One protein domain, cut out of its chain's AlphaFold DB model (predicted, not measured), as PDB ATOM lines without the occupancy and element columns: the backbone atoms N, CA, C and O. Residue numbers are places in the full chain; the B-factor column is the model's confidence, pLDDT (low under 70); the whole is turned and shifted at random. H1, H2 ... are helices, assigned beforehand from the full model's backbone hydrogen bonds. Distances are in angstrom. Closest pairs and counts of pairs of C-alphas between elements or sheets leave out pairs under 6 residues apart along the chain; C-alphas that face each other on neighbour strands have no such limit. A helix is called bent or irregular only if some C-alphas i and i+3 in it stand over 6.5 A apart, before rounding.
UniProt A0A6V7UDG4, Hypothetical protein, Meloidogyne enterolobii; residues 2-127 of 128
ATOM      1  N   ARG A   2     121.135 217.707 326.611       77.31
ATOM      2  CA  ARG A   2     120.995 216.904 325.365       77.31
ATOM      3  C   ARG A   2     119.574 216.818 324.776       77.31
ATOM      4  O   ARG A   2     119.408 217.057 323.588       77.31
ATOM      5  N   LYS A   3     118.541 216.551 325.590       81.56
ATOM      6  CA  LYS A   3     117.140 216.464 325.110       81.56
ATOM      7  C   LYS A   3     116.595 217.794 324.558       81.56
ATOM      8  O   LYS A   3     115.877 217.785 323.569       81.56
ATOM      9  N   ARG A   4     116.964 218.930 325.168       84.38
ATOM     10  CA  ARG A   4     116.540 220.270 324.715       84.38
ATOM     11  C   ARG A   4     117.209 220.647 323.392       84.38
ATOM     12  O   ARG A   4     116.544 221.162 322.505       84.38
ATOM     13  N   PHE A   5     118.494 220.324 323.246       88.44
ATOM     14  CA  PHE A   5     119.225 220.521 321.995       88.44
ATOM     15  C   PHE A   5     118.667 219.657 320.854       88.44
ATOM     16  O   PHE A   5     118.456 220.154 319.755       88.44
ATOM     17  N   LEU A   6     118.355 218.385 321.128       90.25
ATOM     18  CA  LEU A   6     117.746 217.497 320.136       90.25
ATOM     19  C   LEU A   6     116.371 218.007 319.679       90.25
ATOM     20  O   LEU A   6     116.105 218.039 318.482       90.25
ATOM     21  N   MET A   7     115.517 218.458 320.608       85.69
ATOM     22  CA  MET A   7     114.224 219.052 320.248       85.69
ATOM     23  C   MET A   7     114.368 220.330 319.418       85.69
ATOM     24  O   MET A   7     113.607 220.525 318.474       85.69
ATOM     25  N   PHE A   8     115.349 221.178 319.736       88.06
ATOM     26  CA  PHE A   8     115.657 222.355 318.928       88.06
ATOM     27  C   PHE A   8     116.054 221.968 317.497       88.06
ATOM     28  O   PHE A   8     115.494 222.508 316.546       88.06
ATOM     29  N   LEU A   9     116.958 220.994 317.344       90.50
ATOM     30  CA  LEU A   9     117.421 220.529 316.037       90.50
ATOM     31  C   LEU A   9     116.274 219.944 315.200       90.50
ATOM     32  O   LEU A   9     116.136 220.285 314.030       90.50
ATOM     33  N   ILE A  10     115.423 219.111 315.804       88.19
ATOM     34  CA  ILE A  10     114.247 218.540 315.131       88.19
ATOM     35  C   ILE A  10     113.305 219.652 314.662       88.19
ATOM     36  O   ILE A  10     112.874 219.652 313.512       88.19
ATOM     37  N   ASN A  11     113.019 220.629 315.524       83.88
ATOM     38  CA  ASN A  11     112.133 221.735 315.179       83.88
ATOM     39  C   ASN A  11     112.711 222.615 314.053       83.88
ATOM     40  O   ASN A  11     111.965 223.044 313.176       83.88
ATOM     41  N   LEU A  12     114.028 222.838 314.038       86.88
ATOM     42  CA  LEU A  12     114.711 223.544 312.951       86.88
ATOM     43  C   LEU A  12     114.618 222.773 311.624       86.88
ATOM     44  O   LEU A  12     114.286 223.360 310.598       86.88
ATOM     45  N   ILE A  13     114.863 221.459 311.642       87.56
ATOM     46  CA  ILE A  13     114.765 220.604 310.447       87.56
ATOM     47  C   ILE A  13     113.344 220.640 309.873       87.56
ATOM     48  O   ILE A  13     113.179 220.803 308.666       87.56
ATOM     49  N   ILE A  14     112.321 220.548 310.728       85.00
ATOM     50  CA  ILE A  14     110.919 220.639 310.302       85.00
ATOM     51  C   ILE A  14     110.644 221.992 309.634       85.00
ATOM     52  O   ILE A  14     110.055 222.025 308.559       85.00
ATOM     53  N   GLN A  15     111.105 223.100 310.220       84.81
ATOM     54  CA  GLN A  15     110.922 224.435 309.638       84.81
ATOM     55  C   GLN A  15     111.580 224.573 308.260       84.81
ATOM     56  O   GLN A  15     110.959 225.112 307.345       84.81
ATOM     57  N   ILE A  16     112.797 224.047 308.088       87.06
ATOM     58  CA  ILE A  16     113.504 224.051 306.796       87.06
ATOM     59  C   ILE A  16     112.746 223.216 305.759       87.06
ATOM     60  O   ILE A  16     112.569 223.661 304.626       87.06
ATOM     61  N   LEU A  17     112.272 222.026 306.134       86.06
ATOM     62  CA  LEU A  17     111.513 221.158 305.231       86.06
ATOM     63  C   LEU A  17     110.194 221.801 304.795       86.06
ATOM     64  O   LEU A  17     109.875 221.774 303.607       86.06
ATOM     65  N   VAL A  18     109.461 222.417 305.726       83.06
ATOM     66  CA  VAL A  18     108.220 223.149 305.420       83.06
ATOM     67  C   VAL A  18     108.507 224.312 304.470       83.06
ATOM     68  O   VAL A  18     107.820 224.460 303.463       83.06
ATOM     69  N   PHE A  19     109.558 225.093 304.733       86.69
ATOM     70  CA  PHE A  19     109.965 226.195 303.861       86.69
ATOM     71  C   PHE A  19     110.306 225.728 302.437       86.69
ATOM     72  O   PHE A  19     109.826 226.306 301.459       86.69
ATOM     73  N   LEU A  20     111.106 224.664 302.306       87.81
ATOM     74  CA  LEU A  20     111.488 224.107 301.007       87.81
ATOM     75  C   LEU A  20     110.275 223.574 300.240       87.81
ATOM     76  O   LEU A  20     110.136 223.851 299.047       87.81
ATOM     77  N   LEU A  21     109.386 222.848 300.922       86.50
ATOM     78  CA  LEU A  21     108.178 222.292 300.318       86.50
ATOM     79  C   LEU A  21     107.256 223.397 299.784       86.50
ATOM     80  O   LEU A  21     106.775 223.298 298.657       86.50
ATOM     81  N   GLU A  22     107.040 224.457 300.558       85.81
ATOM     82  CA  GLU A  22     106.174 225.578 300.165       85.81
ATOM     83  C   GLU A  22     106.786 226.407 299.039       85.81
ATOM     84  O   GLU A  22     106.081 226.791 298.104       85.81
ATOM     85  N   THR A  23     108.107 226.611 299.061       89.12
ATOM     86  CA  THR A  23     108.827 227.284 297.968       89.12
ATOM     87  C   THR A  23     108.680 226.490 296.668       89.12
ATOM     88  O   THR A  23     108.405 227.053 295.604       89.12
ATOM     89  N   PHE A  24     108.822 225.164 296.741       89.12
ATOM     90  CA  PHE A  24     108.667 224.277 295.591       89.12
ATOM     91  C   PHE A  24     107.229 224.273 295.055       89.12
ATOM     92  O   PHE A  24     107.019 224.497 293.862       89.12
ATOM     93  N   CYS A  25     106.235 224.091 295.926       88.38
ATOM     94  CA  CYS A  25     104.824 224.065 295.533       88.38
ATOM     95  C   CYS A  25     104.371 225.399 294.926       88.38
ATOM     96  O   CYS A  25     103.728 225.410 293.875       88.38
ATOM     97  N   SER A  26     104.761 226.520 295.534       89.06
ATOM     98  CA  SER A  26     104.470 227.858 295.004       89.06
ATOM     99  C   SER A  26     105.090 228.050 293.620       89.06
ATOM    100  O   SER A  26     104.449 228.592 292.722       89.06
ATOM    101  N   SER A  27     106.288 227.500 293.390       90.81
ATOM    102  CA  SER A  27     106.973 227.635 292.100       90.81
ATOM    103  C   SER A  27     106.235 226.886 290.997       90.81
ATOM    104  O   SER A  27     106.066 227.422 289.902       90.81
ATOM    105  N   ILE A  28     105.731 225.682 291.290       90.19
ATOM    106  CA  ILE A  28     104.892 224.913 290.358       90.19
ATOM    107  C   ILE A  28     103.635 225.708 289.993       90.19
ATOM    108  O   ILE A  28     103.288 225.797 288.814       90.19
ATOM    109  N   LEU A  29     102.972 226.314 290.982       89.50
ATOM    110  CA  LEU A  29     101.765 227.107 290.752       89.50
ATOM    111  C   LEU A  29     102.040 228.320 289.861       89.50
ATOM    112  O   LEU A  29     101.335 228.503 288.865       89.50
ATOM    113  N   ILE A  30     103.087 229.095 290.150       90.44
ATOM    114  CA  ILE A  30     103.467 230.256 289.331       90.44
ATOM    115  C   ILE A  30     103.806 229.810 287.903       90.44
ATOM    116  O   ILE A  30     103.315 230.406 286.947       90.44
ATOM    117  N   ILE A  31     104.584 228.735 287.732       91.06
ATOM    118  CA  ILE A  31     104.942 228.210 286.403       91.06
ATOM    119  C   ILE A  31     103.689 227.777 285.633       91.06
ATOM    120  O   ILE A  31     103.539 228.156 284.472       91.06
ATOM    121  N   SER A  32     102.770 227.049 286.272       89.75
ATOM    122  CA  SER A  32     101.530 226.572 285.637       89.75
ATOM    123  C   SER A  32     100.620 227.702 285.139       89.75
ATOM    124  O   SER A  32      99.870 227.521 284.185       89.75
ATOM    125  N   GLN A  33     100.707 228.884 285.755       88.19
ATOM    126  CA  GLN A  33      99.995 230.088 285.319       88.19
ATOM    127  C   GLN A  33     100.759 230.826 284.219       88.19
ATOM    128  O   GLN A  33     100.204 231.172 283.175       88.19
ATOM    129  N   LEU A  34     102.044 231.078 284.464       88.25
ATOM    130  CA  LEU A  34     102.846 232.018 283.694       88.25
ATOM    131  C   LEU A  34     103.296 231.436 282.351       88.25
ATOM    132  O   LEU A  34     103.203 232.119 281.334       88.25
ATOM    133  N   PHE A  35     103.754 230.179 282.323       86.69
ATOM    134  CA  PHE A  35     104.251 229.563 281.089       86.69
ATOM    135  C   PHE A  35     103.166 229.520 280.008       86.69
ATOM    136  O   PHE A  35     103.376 230.119 278.953       86.69
ATOM    137  N   PRO A  36     101.991 228.901 280.242       87.12
ATOM    138  CA  PRO A  36     100.980 228.800 279.197       87.12
ATOM    139  C   PRO A  36     100.492 230.178 278.725       87.12
ATOM    140  O   PRO A  36     100.330 230.396 277.525       87.12
ATOM    141  N   SER A  37     100.369 231.145 279.645       86.12
ATOM    142  CA  SER A  37     100.005 232.527 279.309       86.12
ATOM    143  C   SER A  37     101.012 233.200 278.371       86.12
ATOM    144  O   SER A  37     100.608 233.960 277.496       86.12
ATOM    145  N   ILE A  38     102.311 232.947 278.539       85.06
ATOM    146  CA  ILE A  38     103.364 233.561 277.717       85.06
ATOM    147  C   ILE A  38     103.441 232.928 276.326       85.06
ATOM    148  O   ILE A  38     103.753 233.618 275.356       85.06
ATOM    149  N   PHE A  39     103.143 231.633 276.208       85.00
ATOM    150  CA  PHE A  39     103.121 230.931 274.921       85.00
ATOM    151  C   PHE A  39     101.813 231.124 274.136       85.00
ATOM    152  O   PHE A  39     101.675 230.568 273.051       85.00
ATOM    153  N   GLY A  40     100.879 231.938 274.640       87.56
ATOM    154  CA  GLY A  40      99.634 232.261 273.940       87.56
ATOM    155  C   GLY A  40      98.588 231.147 273.982       87.56
ATOM    156  O   GLY A  40      97.739 231.081 273.096       87.56
ATOM    157  N   HIS A  41      98.641 230.272 274.992       89.56
ATOM    158  CA  HIS A  41      97.613 229.255 275.209       89.56
ATOM    159  C   HIS A  41      96.254 229.874 275.545       89.56
ATOM    160  O   HIS A  41      96.154 230.995 276.053       89.56
ATOM    161  N   SER A  42      95.189 229.117 275.284       92.25
ATOM    162  CA  SER A  42      93.828 229.571 275.577       92.25
ATOM    163  C   SER A  42      93.578 229.683 277.087       92.25
ATOM    164  O   SER A  42      94.197 228.999 277.905       92.25
ATOM    165  N   VAL A  43      92.594 230.502 277.477       90.81
ATOM    166  CA  VAL A  43      92.176 230.648 278.888       90.81
ATOM    167  C   VAL A  43      91.778 229.299 279.504       90.81
ATOM    168  O   VAL A  43      92.021 229.061 280.687       90.81
ATOM    169  N   ILE A  44      91.207 228.397 278.700       92.19
ATOM    170  CA  ILE A  44      90.804 227.054 279.130       92.19
ATOM    171  C   ILE A  44      92.036 226.205 279.463       92.19
ATOM    172  O   ILE A  44      92.080 225.585 280.523       92.19
ATOM    173  N   GLU A  45      93.060 226.219 278.611       89.12
ATOM    174  CA  GLU A  45      94.311 225.478 278.833       89.12
ATOM    175  C   GLU A  45      95.075 225.997 280.055       89.12
ATOM    176  O   GLU A  45      95.548 225.202 280.871       89.12
ATOM    177  N   ILE A  46      95.127 227.322 280.236       90.69
ATOM    178  CA  ILE A  46      95.693 227.943 281.444       90.69
ATOM    179  C   ILE A  46      94.903 227.480 282.679       90.69
ATOM    180  O   ILE A  46      95.480 227.031 283.669       90.69
ATOM    181  N   SER A  47      93.572 227.519 282.629       90.81
ATOM    182  CA  SER A  47      92.720 227.095 283.750       90.81
ATOM    183  C   SER A  47      92.905 225.611 284.094       90.81
ATOM    184  O   SER A  47      92.939 225.243 285.270       90.81
ATOM    185  N   LEU A  48      93.083 224.755 283.087       93.31
ATOM    186  CA  LEU A  48      93.327 223.325 283.269       93.31
ATOM    187  C   LEU A  48      94.714 223.058 283.881       93.31
ATOM    188  O   LEU A  48      94.838 222.296 284.845       93.31
ATOM    189  N   SER A  49      95.757 223.715 283.362       91.56
ATOM    190  CA  SER A  49      97.129 223.615 283.882       91.56
ATOM    191  C   SER A  49      97.212 224.065 285.342       91.56
ATOM    192  O   SER A  49      97.781 223.384 286.190       91.56
ATOM    193  N   THR A  50      96.553 225.170 285.671       90.94
ATOM    194  CA  THR A  50      96.558 225.721 287.030       90.94
ATOM    195  C   THR A  50      95.746 224.881 288.008       90.94
ATOM    196  O   THR A  50      96.164 224.686 289.149       90.94
ATOM    197  N   SER A  51      94.612 224.329 287.572       90.19
ATOM    198  CA  SER A  51      93.784 223.446 288.404       90.19
ATOM    199  C   SER A  51      94.478 222.111 288.683       90.19
ATOM    200  O   SER A  51      94.477 221.647 289.823       90.19
ATOM    201  N   SER A  52      95.123 221.519 287.674       90.62
ATOM    202  CA  SER A  52      95.915 220.293 287.841       90.62
ATOM    203  C   SER A  52      97.133 220.518 288.736       90.62
ATOM    204  O   SER A  52      97.364 219.729 289.653       90.62
ATOM    205  N   ALA A  53      97.846 221.635 288.556       89.88
ATOM    206  CA  ALA A  53      98.933 222.034 289.443       89.88
ATOM    207  C   ALA A  53      98.448 222.188 290.890       89.88
ATOM    208  O   ALA A  53      99.044 221.598 291.785       89.88
ATOM    209  N   ARG A  54      97.323 222.881 291.125       87.88
ATOM    210  CA  ARG A  54      96.722 223.019 292.464       87.88
ATOM    211  C   ARG A  54      96.356 221.686 293.092       87.88
ATOM    212  O   ARG A  54      96.619 221.503 294.282       87.88
ATOM    213  N   ALA A  55      95.756 220.773 292.332       87.62
ATOM    214  CA  ALA A  55      95.410 219.441 292.824       87.62
ATOM    215  C   ALA A  55      96.669 218.662 293.236       87.62
ATOM    216  O   ALA A  55      96.725 218.111 294.335       87.62
ATOM    217  N   PHE A  56      97.708 218.697 292.399       87.69
ATOM    218  CA  PHE A  56      98.988 218.045 292.661       87.69
ATOM    219  C   PHE A  56      99.718 218.634 293.870       87.69
ATOM    220  O   PHE A  56     100.141 217.911 294.770       87.69
ATOM    221  N   THR A  57      99.836 219.957 293.953       86.38
ATOM    222  CA  THR A  57     100.487 220.574 295.107       86.38
ATOM    223  C   THR A  57      99.660 220.357 296.378       86.38
ATOM    224  O   THR A  57     100.210 220.387 297.471       86.38
ATOM    225  N   SER A  58      98.338 220.132 296.283       81.81
ATOM    226  CA  SER A  58      97.473 219.949 297.463       81.81
ATOM    227  C   SER A  58      97.711 218.587 298.091       81.81
ATOM    228  O   SER A  58      97.813 218.497 299.313       81.81
ATOM    229  N   SER A  59      97.869 217.549 297.264       81.38
ATOM    230  CA  SER A  59      98.209 216.207 297.740       81.38
ATOM    231  C   SER A  59      99.607 216.147 298.362       81.38
ATOM    232  O   SER A  59      99.794 215.444 299.350       81.38
ATOM    233  N   LEU A  60     100.567 216.937 297.865       78.56
ATOM    234  CA  LEU A  60     101.900 217.068 298.470       78.56
ATOM    235  C   LEU A  60     101.865 217.766 299.836       78.56
ATOM    236  O   LEU A  60     102.537 217.344 300.776       78.56
ATOM    237  N   THR A  61     101.063 218.822 299.968       70.88
ATOM    238  CA  THR A  61     100.933 219.583 301.221       70.88
ATOM    239  C   THR A  61      99.954 218.970 302.220       70.88
ATOM    240  O   THR A  61      99.711 219.580 303.257       70.88
ATOM    241  N   LEU A  62      99.415 217.771 301.966       64.06
ATOM    242  CA  LEU A  62      98.500 217.086 302.893       64.06
ATOM    243  C   LEU A  62      99.143 216.827 304.273       64.06
ATOM    244  O   LEU A  62      98.448 216.628 305.262       64.06
ATOM    245  N   ILE A  63     100.478 216.854 304.326       55.09
ATOM    246  CA  ILE A  63     101.305 216.677 305.528       55.09
ATOM    247  C   ILE A  63     101.685 218.040 306.158       55.09
ATOM    248  O   ILE A  63     102.159 218.094 307.293       55.09
ATOM    249  N   SER A  64     101.478 219.159 305.451       61.16
ATOM    250  CA  SER A  64     101.786 220.507 305.948       61.16
ATOM    251  C   SER A  64     100.719 220.955 306.955       61.16
ATOM    252  O   SER A  64      99.530 220.908 306.635       61.16
ATOM    253  N   PRO A  65     101.106 221.440 308.149       54.56
ATOM    254  CA  PRO A  65     100.173 221.763 309.230       54.56
ATOM    255  C   PRO A  65      99.162 222.876 308.911       54.56
ATOM    256  O   PRO A  65      98.220 223.058 309.675       54.56
ATOM    257  N   LEU A  66      99.331 223.626 307.816       53.47
ATOM    258  CA  LEU A  66      98.441 224.732 307.435       53.47
ATOM    259  C   LEU A  66      97.807 224.575 306.039       53.47
ATOM    260  O   LEU A  66      97.029 225.433 305.618       53.47
ATOM    261  N   GLY A  67      98.078 223.464 305.340       57.25
ATOM    262  CA  GLY A  67      97.693 223.295 303.935       57.25
ATOM    263  C   GLY A  67      98.352 224.339 303.022       57.25
ATOM    264  O   GLY A  67      99.008 225.262 303.493       57.25
ATOM    265  N   GLN A  68      98.207 224.188 301.700       60.00
ATOM    266  CA  GLN A  68      98.865 225.053 300.706       60.00
ATOM    267  C   GLN A  68      98.822 226.543 301.052       60.00
ATOM    268  O   GLN A  68      97.774 227.188 300.933       60.00
ATOM    269  N   SER A  69      99.971 227.126 301.364       59.41
ATOM    270  CA  SER A  69     100.038 228.556 301.646       59.41
ATOM    271  C   SER A  69     100.079 229.434 300.396       59.41
ATOM    272  O   SER A  69     100.010 230.648 300.561       59.41
ATOM    273  N   GLY A  70     100.091 228.831 299.190       60.94
ATOM    274  CA  GLY A  70     100.230 229.456 297.856       60.94
ATOM    275  C   GLY A  70      99.185 230.514 297.463       60.94
ATOM    276  O   GLY A  70      99.018 230.848 296.291       60.94
ATOM    277  N   ASN A  71      98.406 230.977 298.436       74.38
ATOM    278  CA  ASN A  71      97.727 232.254 298.421       74.38
ATOM    279  C   ASN A  71      97.933 232.908 299.799       74.38
ATOM    280  O   ASN A  71      97.142 232.687 300.725       74.38
ATOM    281  N   LEU A  72      98.985 233.721 299.927       77.19
ATOM    282  CA  LEU A  72      99.297 234.465 301.153       77.19
ATOM    283  C   LEU A  72      98.118 235.272 301.698       77.19
ATOM    284  O   LEU A  72      97.926 235.313 302.911       77.19
ATOM    285  N   ALA A  73      97.308 235.884 300.829       81.06
ATOM    286  CA  ALA A  73      96.148 236.666 301.252       81.06
ATOM    287  C   ALA A  73      95.087 235.782 301.922       81.06
ATOM    288  O   ALA A  73      94.544 236.148 302.963       81.06
ATOM    289  N   ARG A  74      94.842 234.585 301.375       78.69
ATOM    290  CA  ARG A  74      93.957 233.581 301.982       78.69
ATOM    291  C   ARG A  74      94.496 233.114 303.333       78.69
ATOM    292  O   ARG A  74      93.742 233.047 304.298       78.69
ATOM    293  N   THR A  75      95.791 232.818 303.405       78.69
ATOM    294  CA  THR A  75      96.451 232.379 304.644       78.69
ATOM    295  C   THR A  75      96.389 233.472 305.711       78.69
ATOM    296  O   THR A  75      96.004 233.206 306.844       78.69
ATOM    297  N   LEU A  76      96.670 234.725 305.345       82.50
ATOM    298  CA  LEU A  76      96.563 235.879 306.235       82.50
ATOM    299  C   LEU A  76      95.126 236.077 306.730       82.50
ATOM    300  O   LEU A  76      94.919 236.247 307.927       82.50
ATOM    301  N   ALA A  77      94.139 236.031 305.832       83.00
ATOM    302  CA  ALA A  77      92.731 236.192 306.187       83.00
ATOM    303  C   ALA A  77      92.267 235.103 307.165       83.00
ATOM    304  O   ALA A  77      91.639 235.414 308.177       83.00
ATOM    305  N   ASN A  78      92.636 233.845 306.912       79.81
ATOM    306  CA  ASN A  78      92.325 232.729 307.804       79.81
ATOM    307  C   ASN A  78      93.010 232.883 309.166       79.81
ATOM    308  O   ASN A  78      92.375 232.660 310.193       79.81
ATOM    309  N   ASN A  79      94.275 233.308 309.185       78.75
ATOM    310  CA  ASN A  79      95.025 233.521 310.421       78.75
ATOM    311  C   ASN A  79      94.442 234.672 311.253       78.75
ATOM    312  O   ASN A  79      94.318 234.555 312.472       78.75
ATOM    313  N   LEU A  80      94.042 235.768 310.603       82.69
ATOM    314  CA  LEU A  80      93.367 236.892 311.251       82.69
ATOM    315  C   LEU A  80      92.016 236.468 311.824       82.69
ATOM    316  O   LEU A  80      91.732 236.760 312.982       82.69
ATOM    317  N   LEU A  81      91.217 235.733 311.051       81.75
ATOM    318  CA  LEU A  81      89.923 235.226 311.503       81.75
ATOM    319  C   LEU A  81      90.094 234.274 312.693       81.75
ATOM    320  O   LEU A  81      89.418 234.437 313.705       81.75
ATOM    321  N   ALA A  82      91.056 233.352 312.624       78.44
ATOM    322  CA  ALA A  82      91.399 232.478 313.741       78.44
ATOM    323  C   ALA A  82      91.817 233.282 314.980       78.44
ATOM    324  O   ALA A  82      91.375 232.972 316.074       78.44
ATOM    325  N   THR A  83      92.587 234.359 314.822       80.06
ATOM    326  CA  THR A  83      93.010 235.214 315.948       80.06
ATOM    327  C   THR A  83      91.842 235.969 316.587       80.06
ATOM    328  O   THR A  83      91.832 236.168 317.796       80.06
ATOM    329  N   ILE A  84      90.859 236.397 315.788       82.12
ATOM    330  CA  ILE A  84      89.681 237.131 316.273       82.12
ATOM    331  C   ILE A  84      88.736 236.208 317.053       82.12
ATOM    332  O   ILE A  84      88.161 236.629 318.055       82.12
ATOM    333  N   PHE A  85      88.561 234.967 316.590       80.81
ATOM    334  CA  PHE A  85      87.567 234.039 317.137       80.81
ATOM    335  C   PHE A  85      88.143 232.952 318.063       80.81
ATOM    336  O   PHE A  85      87.366 232.281 318.739       80.81
ATOM    337  N   SER A  86      89.467 232.774 318.129       70.19
ATOM    338  CA  SER A  86      90.132 231.841 319.053       70.19
ATOM    339  C   SER A  86      90.546 232.538 320.351       70.19
ATOM    340  O   SER A  86      91.159 233.608 320.338       70.19
ATOM    341  N   SER A  87      90.245 231.918 321.497       55.72
ATOM    342  CA  SER A  87      90.694 232.413 322.796       55.72
ATOM    343  C   SER A  87      92.180 232.093 323.023       55.72
ATOM    344  O   SER A  87      92.554 230.991 323.411       55.72
ATOM    345  N   SER A  88      93.015 233.107 322.807       53.31
ATOM    346  CA  SER A  88      94.287 233.395 323.494       53.31
ATOM    347  C   SER A  88      95.477 232.413 323.475       53.31
ATOM    348  O   SER A  88      96.507 232.796 324.023       53.31
ATOM    349  N   GLU A  89      95.456 231.244 322.823       53.25
ATOM    350  CA  GLU A  89      96.648 230.351 322.826       53.25
ATOM    351  C   GLU A  89      97.151 229.843 321.460       53.25
ATOM    352  O   GLU A  89      98.195 229.188 321.392       53.25
ATOM    353  N   ASP A  90      96.537 230.236 320.343       54.94
ATOM    354  CA  ASP A  90      96.929 229.753 319.009       54.94
ATOM    355  C   ASP A  90      98.112 230.523 318.381       54.94
ATOM    356  O   ASP A  90      98.094 230.946 317.223       54.94
ATOM    357  N   TYR A  91      99.225 230.634 319.117       57.53
ATOM    358  CA  TYR A  91     100.522 231.075 318.568       57.53
ATOM    359  C   TYR A  91     101.007 230.182 317.418       57.53
ATOM    360  O   TYR A  91     101.855 230.590 316.624       57.53
ATOM    361  N   PHE A  92     100.475 228.962 317.315       59.06
ATOM    362  CA  PHE A  92     100.823 227.999 316.276       59.06
ATOM    363  C   PHE A  92     100.538 228.524 314.860       59.06
ATOM    364  O   PHE A  92     101.341 228.302 313.954       59.06
ATOM    365  N   VAL A  93      99.450 229.282 314.691       63.78
ATOM    366  CA  VAL A  93      98.991 229.801 313.393       63.78
ATOM    367  C   VAL A  93      99.955 230.860 312.839       63.78
ATOM    368  O   VAL A  93     100.335 230.832 311.668       63.78
ATOM    369  N   TRP A  94     100.442 231.754 313.702       75.00
ATOM    370  CA  TRP A  94     101.412 232.788 313.330       75.00
ATOM    371  C   TRP A  94     102.852 232.277 313.265       75.00
ATOM    372  O   TRP A  94     103.673 232.826 312.523       75.00
ATOM    373  N   ARG A  95     103.164 231.197 313.993       74.56
ATOM    374  CA  ARG A  95     104.518 230.633 314.092       74.56
ATOM    375  C   ARG A  95     105.115 230.251 312.745       74.56
ATOM    376  O   ARG A  95     106.328 230.323 312.607       74.56
ATOM    377  N   TYR A  96     104.300 229.864 311.770       75.56
ATOM    378  CA  TYR A  96     104.782 229.483 310.439       75.56
ATOM    379  C   TYR A  96     104.451 230.518 309.357       75.56
ATOM    380  O   TYR A  96     104.977 230.421 308.255       75.56
ATOM    381  N   PHE A  97     103.659 231.553 309.668       79.50
ATOM    382  CA  PHE A  97     103.230 232.558 308.686       79.50
ATOM    383  C   PHE A  97     104.402 233.233 307.961       79.50
ATOM    384  O   PHE A  97     104.398 233.350 306.738       79.50
ATOM    385  N   HIS A  98     105.440 233.616 308.705       81.81
ATOM    386  CA  HIS A  98     106.636 234.220 308.123       81.81
ATOM    387  C   HIS A  98     107.365 233.265 307.166       81.81
ATOM    388  O   HIS A  98     107.843 233.707 306.128       81.81
ATOM    389  N   LEU A  99     107.412 231.961 307.471       83.06
ATOM    390  CA  LEU A  99     108.038 230.966 306.594       83.06
ATOM    391  C   LEU A  99     107.304 230.874 305.257       83.06
ATOM    392  O   LEU A  99     107.964 230.847 304.224       83.06
ATOM    393  N   TYR A 100     105.970 230.902 305.263       81.19
ATOM    394  CA  TYR A 100     105.176 230.920 304.030       81.19
ATOM    395  C   TYR A 100     105.381 232.201 303.226       81.19
ATOM    396  O   TYR A 100     105.565 232.148 302.014       81.19
ATOM    397  N   LEU A 101     105.420 233.350 303.907       84.50
ATOM    398  CA  LEU A 101     105.658 234.639 303.263       84.50
ATOM    399  C   LEU A 101     107.020 234.679 302.567       84.50
ATOM    400  O   LEU A 101     107.107 235.062 301.402       84.50
ATOM    401  N   PHE A 102     108.075 234.228 303.245       87.31
ATOM    402  CA  PHE A 102     109.396 234.130 302.630       87.31
ATOM    403  C   PHE A 102     109.444 233.074 301.521       87.31
ATOM    404  O   PHE A 102     110.073 233.321 300.495       87.31
ATOM    405  N   ALA A 103     108.771 231.933 301.686       87.69
ATOM    406  CA  ALA A 103     108.736 230.875 300.678       87.69
ATOM    407  C   ALA A 103     108.096 231.346 299.364       87.69
ATOM    408  O   ALA A 103     108.645 231.084 298.293       87.69
ATOM    409  N   GLU A 104     106.988 232.091 299.424       86.44
ATOM    410  CA  GLU A 104     106.356 232.669 298.230       86.44
ATOM    411  C   GLU A 104     107.250 233.711 297.545       86.44
ATOM    412  O   GLU A 104     107.413 233.671 296.323       86.44
ATOM    413  N   ILE A 105     107.892 234.603 298.309       89.25
ATOM    414  CA  ILE A 105     108.829 235.591 297.748       89.25
ATOM    415  C   ILE A 105     110.003 234.881 297.059       89.25
ATOM    416  O   ILE A 105     110.335 235.192 295.913       89.25
ATOM    417  N   CYS A 106     110.619 233.904 297.730       91.88
ATOM    418  CA  CYS A 106     111.707 233.111 297.162       91.88
ATOM    419  C   CYS A 106     111.258 232.364 295.905       91.88
ATOM    420  O   CYS A 106     111.978 232.361 294.909       91.88
ATOM    421  N   SER A 107     110.064 231.778 295.923       91.06
ATOM    422  CA  SER A 107     109.482 231.093 294.773       91.06
ATOM    423  C   SER A 107     109.318 232.025 293.571       91.06
ATOM    424  O   SER A 107     109.775 231.691 292.476       91.06
ATOM    425  N   ALA A 108     108.752 233.218 293.767       89.44
ATOM    426  CA  ALA A 108     108.589 234.201 292.699       89.44
ATOM    427  C   ALA A 108     109.939 234.609 292.085       89.44
ATOM    428  O   ALA A 108     110.071 234.662 290.860       89.44
ATOM    429  N   ILE A 109     110.961 234.828 292.921       92.56
ATOM    430  CA  ILE A 109     112.325 235.147 292.472       92.56
ATOM    431  C   ILE A 109     112.924 233.983 291.670       92.56
ATOM    432  O   ILE A 109     113.473 234.204 290.589       92.56
ATOM    433  N   ILE A 110     112.802 232.748 292.167       92.56
ATOM    434  CA  ILE A 110     113.320 231.544 291.500       92.56
ATOM    435  C   ILE A 110     112.667 231.374 290.127       92.56
ATOM    436  O   ILE A 110     113.370 231.193 289.133       92.56
ATOM    437  N   VAL A 111     111.339 231.473 290.042       91.94
ATOM    438  CA  VAL A 111     110.618 231.319 288.771       91.94
ATOM    439  C   VAL A 111     110.974 232.439 287.793       91.94
ATOM    440  O   VAL A 111     111.205 232.161 286.614       91.94
ATOM    441  N   ALA A 112     111.098 233.684 288.264       90.00
ATOM    442  CA  ALA A 112     111.546 234.800 287.433       90.00
ATOM    443  C   ALA A 112     112.966 234.577 286.882       90.00
ATOM    444  O   ALA A 112     113.206 234.802 285.694       90.00
ATOM    445  N   ALA A 113     113.890 234.083 287.712       90.19
ATOM    446  CA  ALA A 113     115.255 233.763 287.299       90.19
ATOM    447  C   ALA A 113     115.294 232.619 286.271       90.19
ATOM    448  O   ALA A 113     115.964 232.738 285.245       90.19
ATOM    449  N   ILE A 114     114.531 231.543 286.501       88.50
ATOM    450  CA  ILE A 114     114.391 230.426 285.554       88.50
ATOM    451  C   ILE A 114     113.854 230.938 284.218       88.50
ATOM    452  O   ILE A 114     114.420 230.642 283.165       88.50
ATOM    453  N   PHE A 115     112.794 231.744 284.245       86.25
ATOM    454  CA  PHE A 115     112.211 232.307 283.034       86.25
ATOM    455  C   PHE A 115     113.206 233.197 282.272       86.25
ATOM    456  O   PHE A 115     113.326 233.096 281.048       86.25
ATOM    457  N   TRP A 116     113.965 234.033 282.987       85.75
ATOM    458  CA  TRP A 116     115.004 234.870 282.393       85.75
ATOM    459  C   TRP A 116     116.108 234.036 281.727       85.75
ATOM    460  O   TRP A 116     116.473 234.315 280.583       85.75
ATOM    461  N   LEU A 117     116.565 232.964 282.383       86.00
ATOM    462  CA  LEU A 117     117.541 232.023 281.825       86.00
ATOM    463  C   LEU A 117     117.015 231.324 280.564       86.00
ATOM    464  O   LEU A 117     117.727 231.265 279.562       86.00
ATOM    465  N   PHE A 118     115.763 230.854 280.569       82.06
ATOM    466  CA  PHE A 118     115.134 230.249 279.388       82.06
ATOM    467  C   PHE A 118     115.051 231.228 278.213       82.06
ATOM    468  O   PHE A 118     115.368 230.872 277.074       82.06
ATOM    469  N   LYS A 119     114.652 232.476 278.479       80.38
ATOM    470  CA  LYS A 119     114.591 233.524 277.454       80.38
ATOM    471  C   LYS A 119     115.981 233.822 276.886       80.38
ATOM    472  O   LYS A 119     116.120 233.891 275.665       80.38
ATOM    473  N   TYR A 120     116.988 233.949 277.751       76.56
ATOM    474  CA  TYR A 120     118.373 234.198 277.350       76.56
ATOM    475  C   TYR A 120     118.925 233.066 276.474       76.56
ATOM    476  O   TYR A 120     119.412 233.326 275.372       76.56
ATOM    477  N   ALA A 121     118.754 231.811 276.905       75.62
ATOM    478  CA  ALA A 121     119.190 230.629 276.163       75.62
ATOM    479  C   ALA A 121     118.557 230.551 274.760       75.62
ATOM    480  O   ALA A 121     119.240 230.267 273.770       75.62
ATOM    481  N   LYS A 122     117.260 230.875 274.649       73.62
ATOM    482  CA  LYS A 122     116.559 230.929 273.358       73.62
ATOM    483  C   LYS A 122     117.130 232.015 272.442       73.62
ATOM    484  O   LYS A 122     117.329 231.766 271.256       73.62
ATOM    485  N   THR A 123     117.427 233.204 272.971       70.75
ATOM    486  CA  THR A 123     118.023 234.291 272.174       70.75
ATOM    487  C   THR A 123     119.457 234.011 271.732       70.75
ATOM    488  O   THR A 123     119.824 234.410 270.629       70.75
ATOM    489  N   SER A 124     120.260 233.306 272.535       70.06
ATOM    490  CA  SER A 124     121.609 232.893 272.127       70.06
ATOM    491  C   SER A 124     121.589 231.802 271.056       70.06
ATOM    492  O   SER A 124     122.413 231.837 270.151       70.06
ATOM    493  N   SER A 125     120.623 230.876 271.105       64.75
ATOM    494  CA  SER A 125     120.481 229.821 270.091       64.75
ATOM    495  C   SER A 125     120.065 230.345 268.714       64.75
ATOM    496  O   SER A 125     120.347 229.684 267.729       64.75
ATOM    497  N   LEU A 126     119.382 231.491 268.638       62.00
ATOM    498  CA  LEU A 126     118.964 232.113 267.371       62.00
ATOM    499  C   LEU A 126     120.073 232.951 266.709       62.00
ATOM    500  O   LEU A 126     119.882 233.433 265.597       62.00
ATOM    501  N   ARG A 127     121.192 233.192 267.407       56.31
ATOM    502  CA  ARG A 127     122.336 233.968 266.895       56.31
ATOM    503  C   ARG A 127     123.443 233.110 266.276       56.31
ATOM    504  O   ARG A 127     124.317 233.688 265.636       56.31
TER     505      ARG A 127
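AT A GLANCE: This is residues 2 to 127 of the 128 residues of the protein "Hypothetical protein" of Meloidogyne enterolobii (UniProt A0A6V7UDG4). Two long helices, H1 and H5, cross as a lopsided X; H2 folds back along the second half of H1 as a helical hairpin, and H3 packs on the beginning of H5 with its own first residues, 72 to 76. Residues 2 to 14 of H1 and residues 116 to 127, at the far end of H5, stick out from a tighter body, and the short H4 sits where the chain turns from H3 back into H5. The printed part has 126 residues with five named helices in the order H1, H2, H3, H4, H5 and no named strand, and its class is all helix. The whole is loose, with a radius of gyration of the C-alphas of 18.1 A, and elongated, spanning 60 by 37 by 21 A.

HOW THE PARTS SIT: Begin with H1, residues 2 to 38, and go on to H2, residues 43 to 63; the two touch and form a helical hairpin, opposite ways at a shallow tilt of 10 degrees. Look at the C-alphas of Ser 32 and Thr 50, their closest, 5.2 A apart; H1 touches H2 with residues 21 to 37 alone. H3, residues 72 to 85, follows, and it is apart from both H1 and H2. Next comes H4, residues 91 to 95, which is close to H3 but not clearly touching it: their closest C-alphas, those of Asn 79 and Val 93, are 6.2 A apart. H4 and H5, residues 97 to 125, meet only through their link. H5 touches H1, the same way at a steep tilt of 45 degrees, and the closest C-alphas are those of Thr 23 and Ala 103, 4.5 A apart. H1 touches H5 with residues 15 to 31 alone, and H5 touches H1 with residues 99 to 111 alone. H3 and H5 touch too, opposite ways at a shallow tilt of 5 degrees, through residues 72 to 76 and 97 to 104 alone; the closest C-alphas are those of Leu 72 and Leu 101, 6.7 A apart. H2 and H5 are apart. In H3, H4 and H5 every O i to N i+4 pair is within hydrogen-bond range; in H1 it is 31 of 33 pairs and in H2 16 of 17.

IN THESE COORDINATES: Find C-alpha 2 at (120.995, 216.904, 325.365); from there H1 runs 53.5 A to C-alpha 38 at (103.364, 233.561, 277.717). H1 is neither bent nor irregular, but only just: C-alphas 33 and 36 are 6.3 A apart. H2 measures 31.4 A from C-alpha 43 to C-alpha 63 and is irregular, with C-alphas 60 and 63 7.1 A apart. H3 covers 19.8 A from Leu 72 to Phe 85, and H4, five residues, begins at Tyr 91. H5 runs 42.4 A from C-alpha 97 to C-alpha 125, which you will find at (120.481, 229.821, 270.091).

THE WHOLE: The two C-alphas farthest apart are those of Ser 87 and Arg 127, at 64.3 A. Without the stretches that stand free, residues 2 to 14, 38 to 44, 84 to 89 and 116 to 127, the body has 88 residues and spans 40 by 24 by 21 A. The printed part has no cut. The links H1 to H2, H3 to H4 and H4 to H5 are tight, the link H2 to H3 is short, and none is long. Read the B-factor column for the model's confidence: the mean pLDDT of the printed part is 81.0, and it falls under 70 at residues 62 to 70, 87 to 93 and 125 to 127.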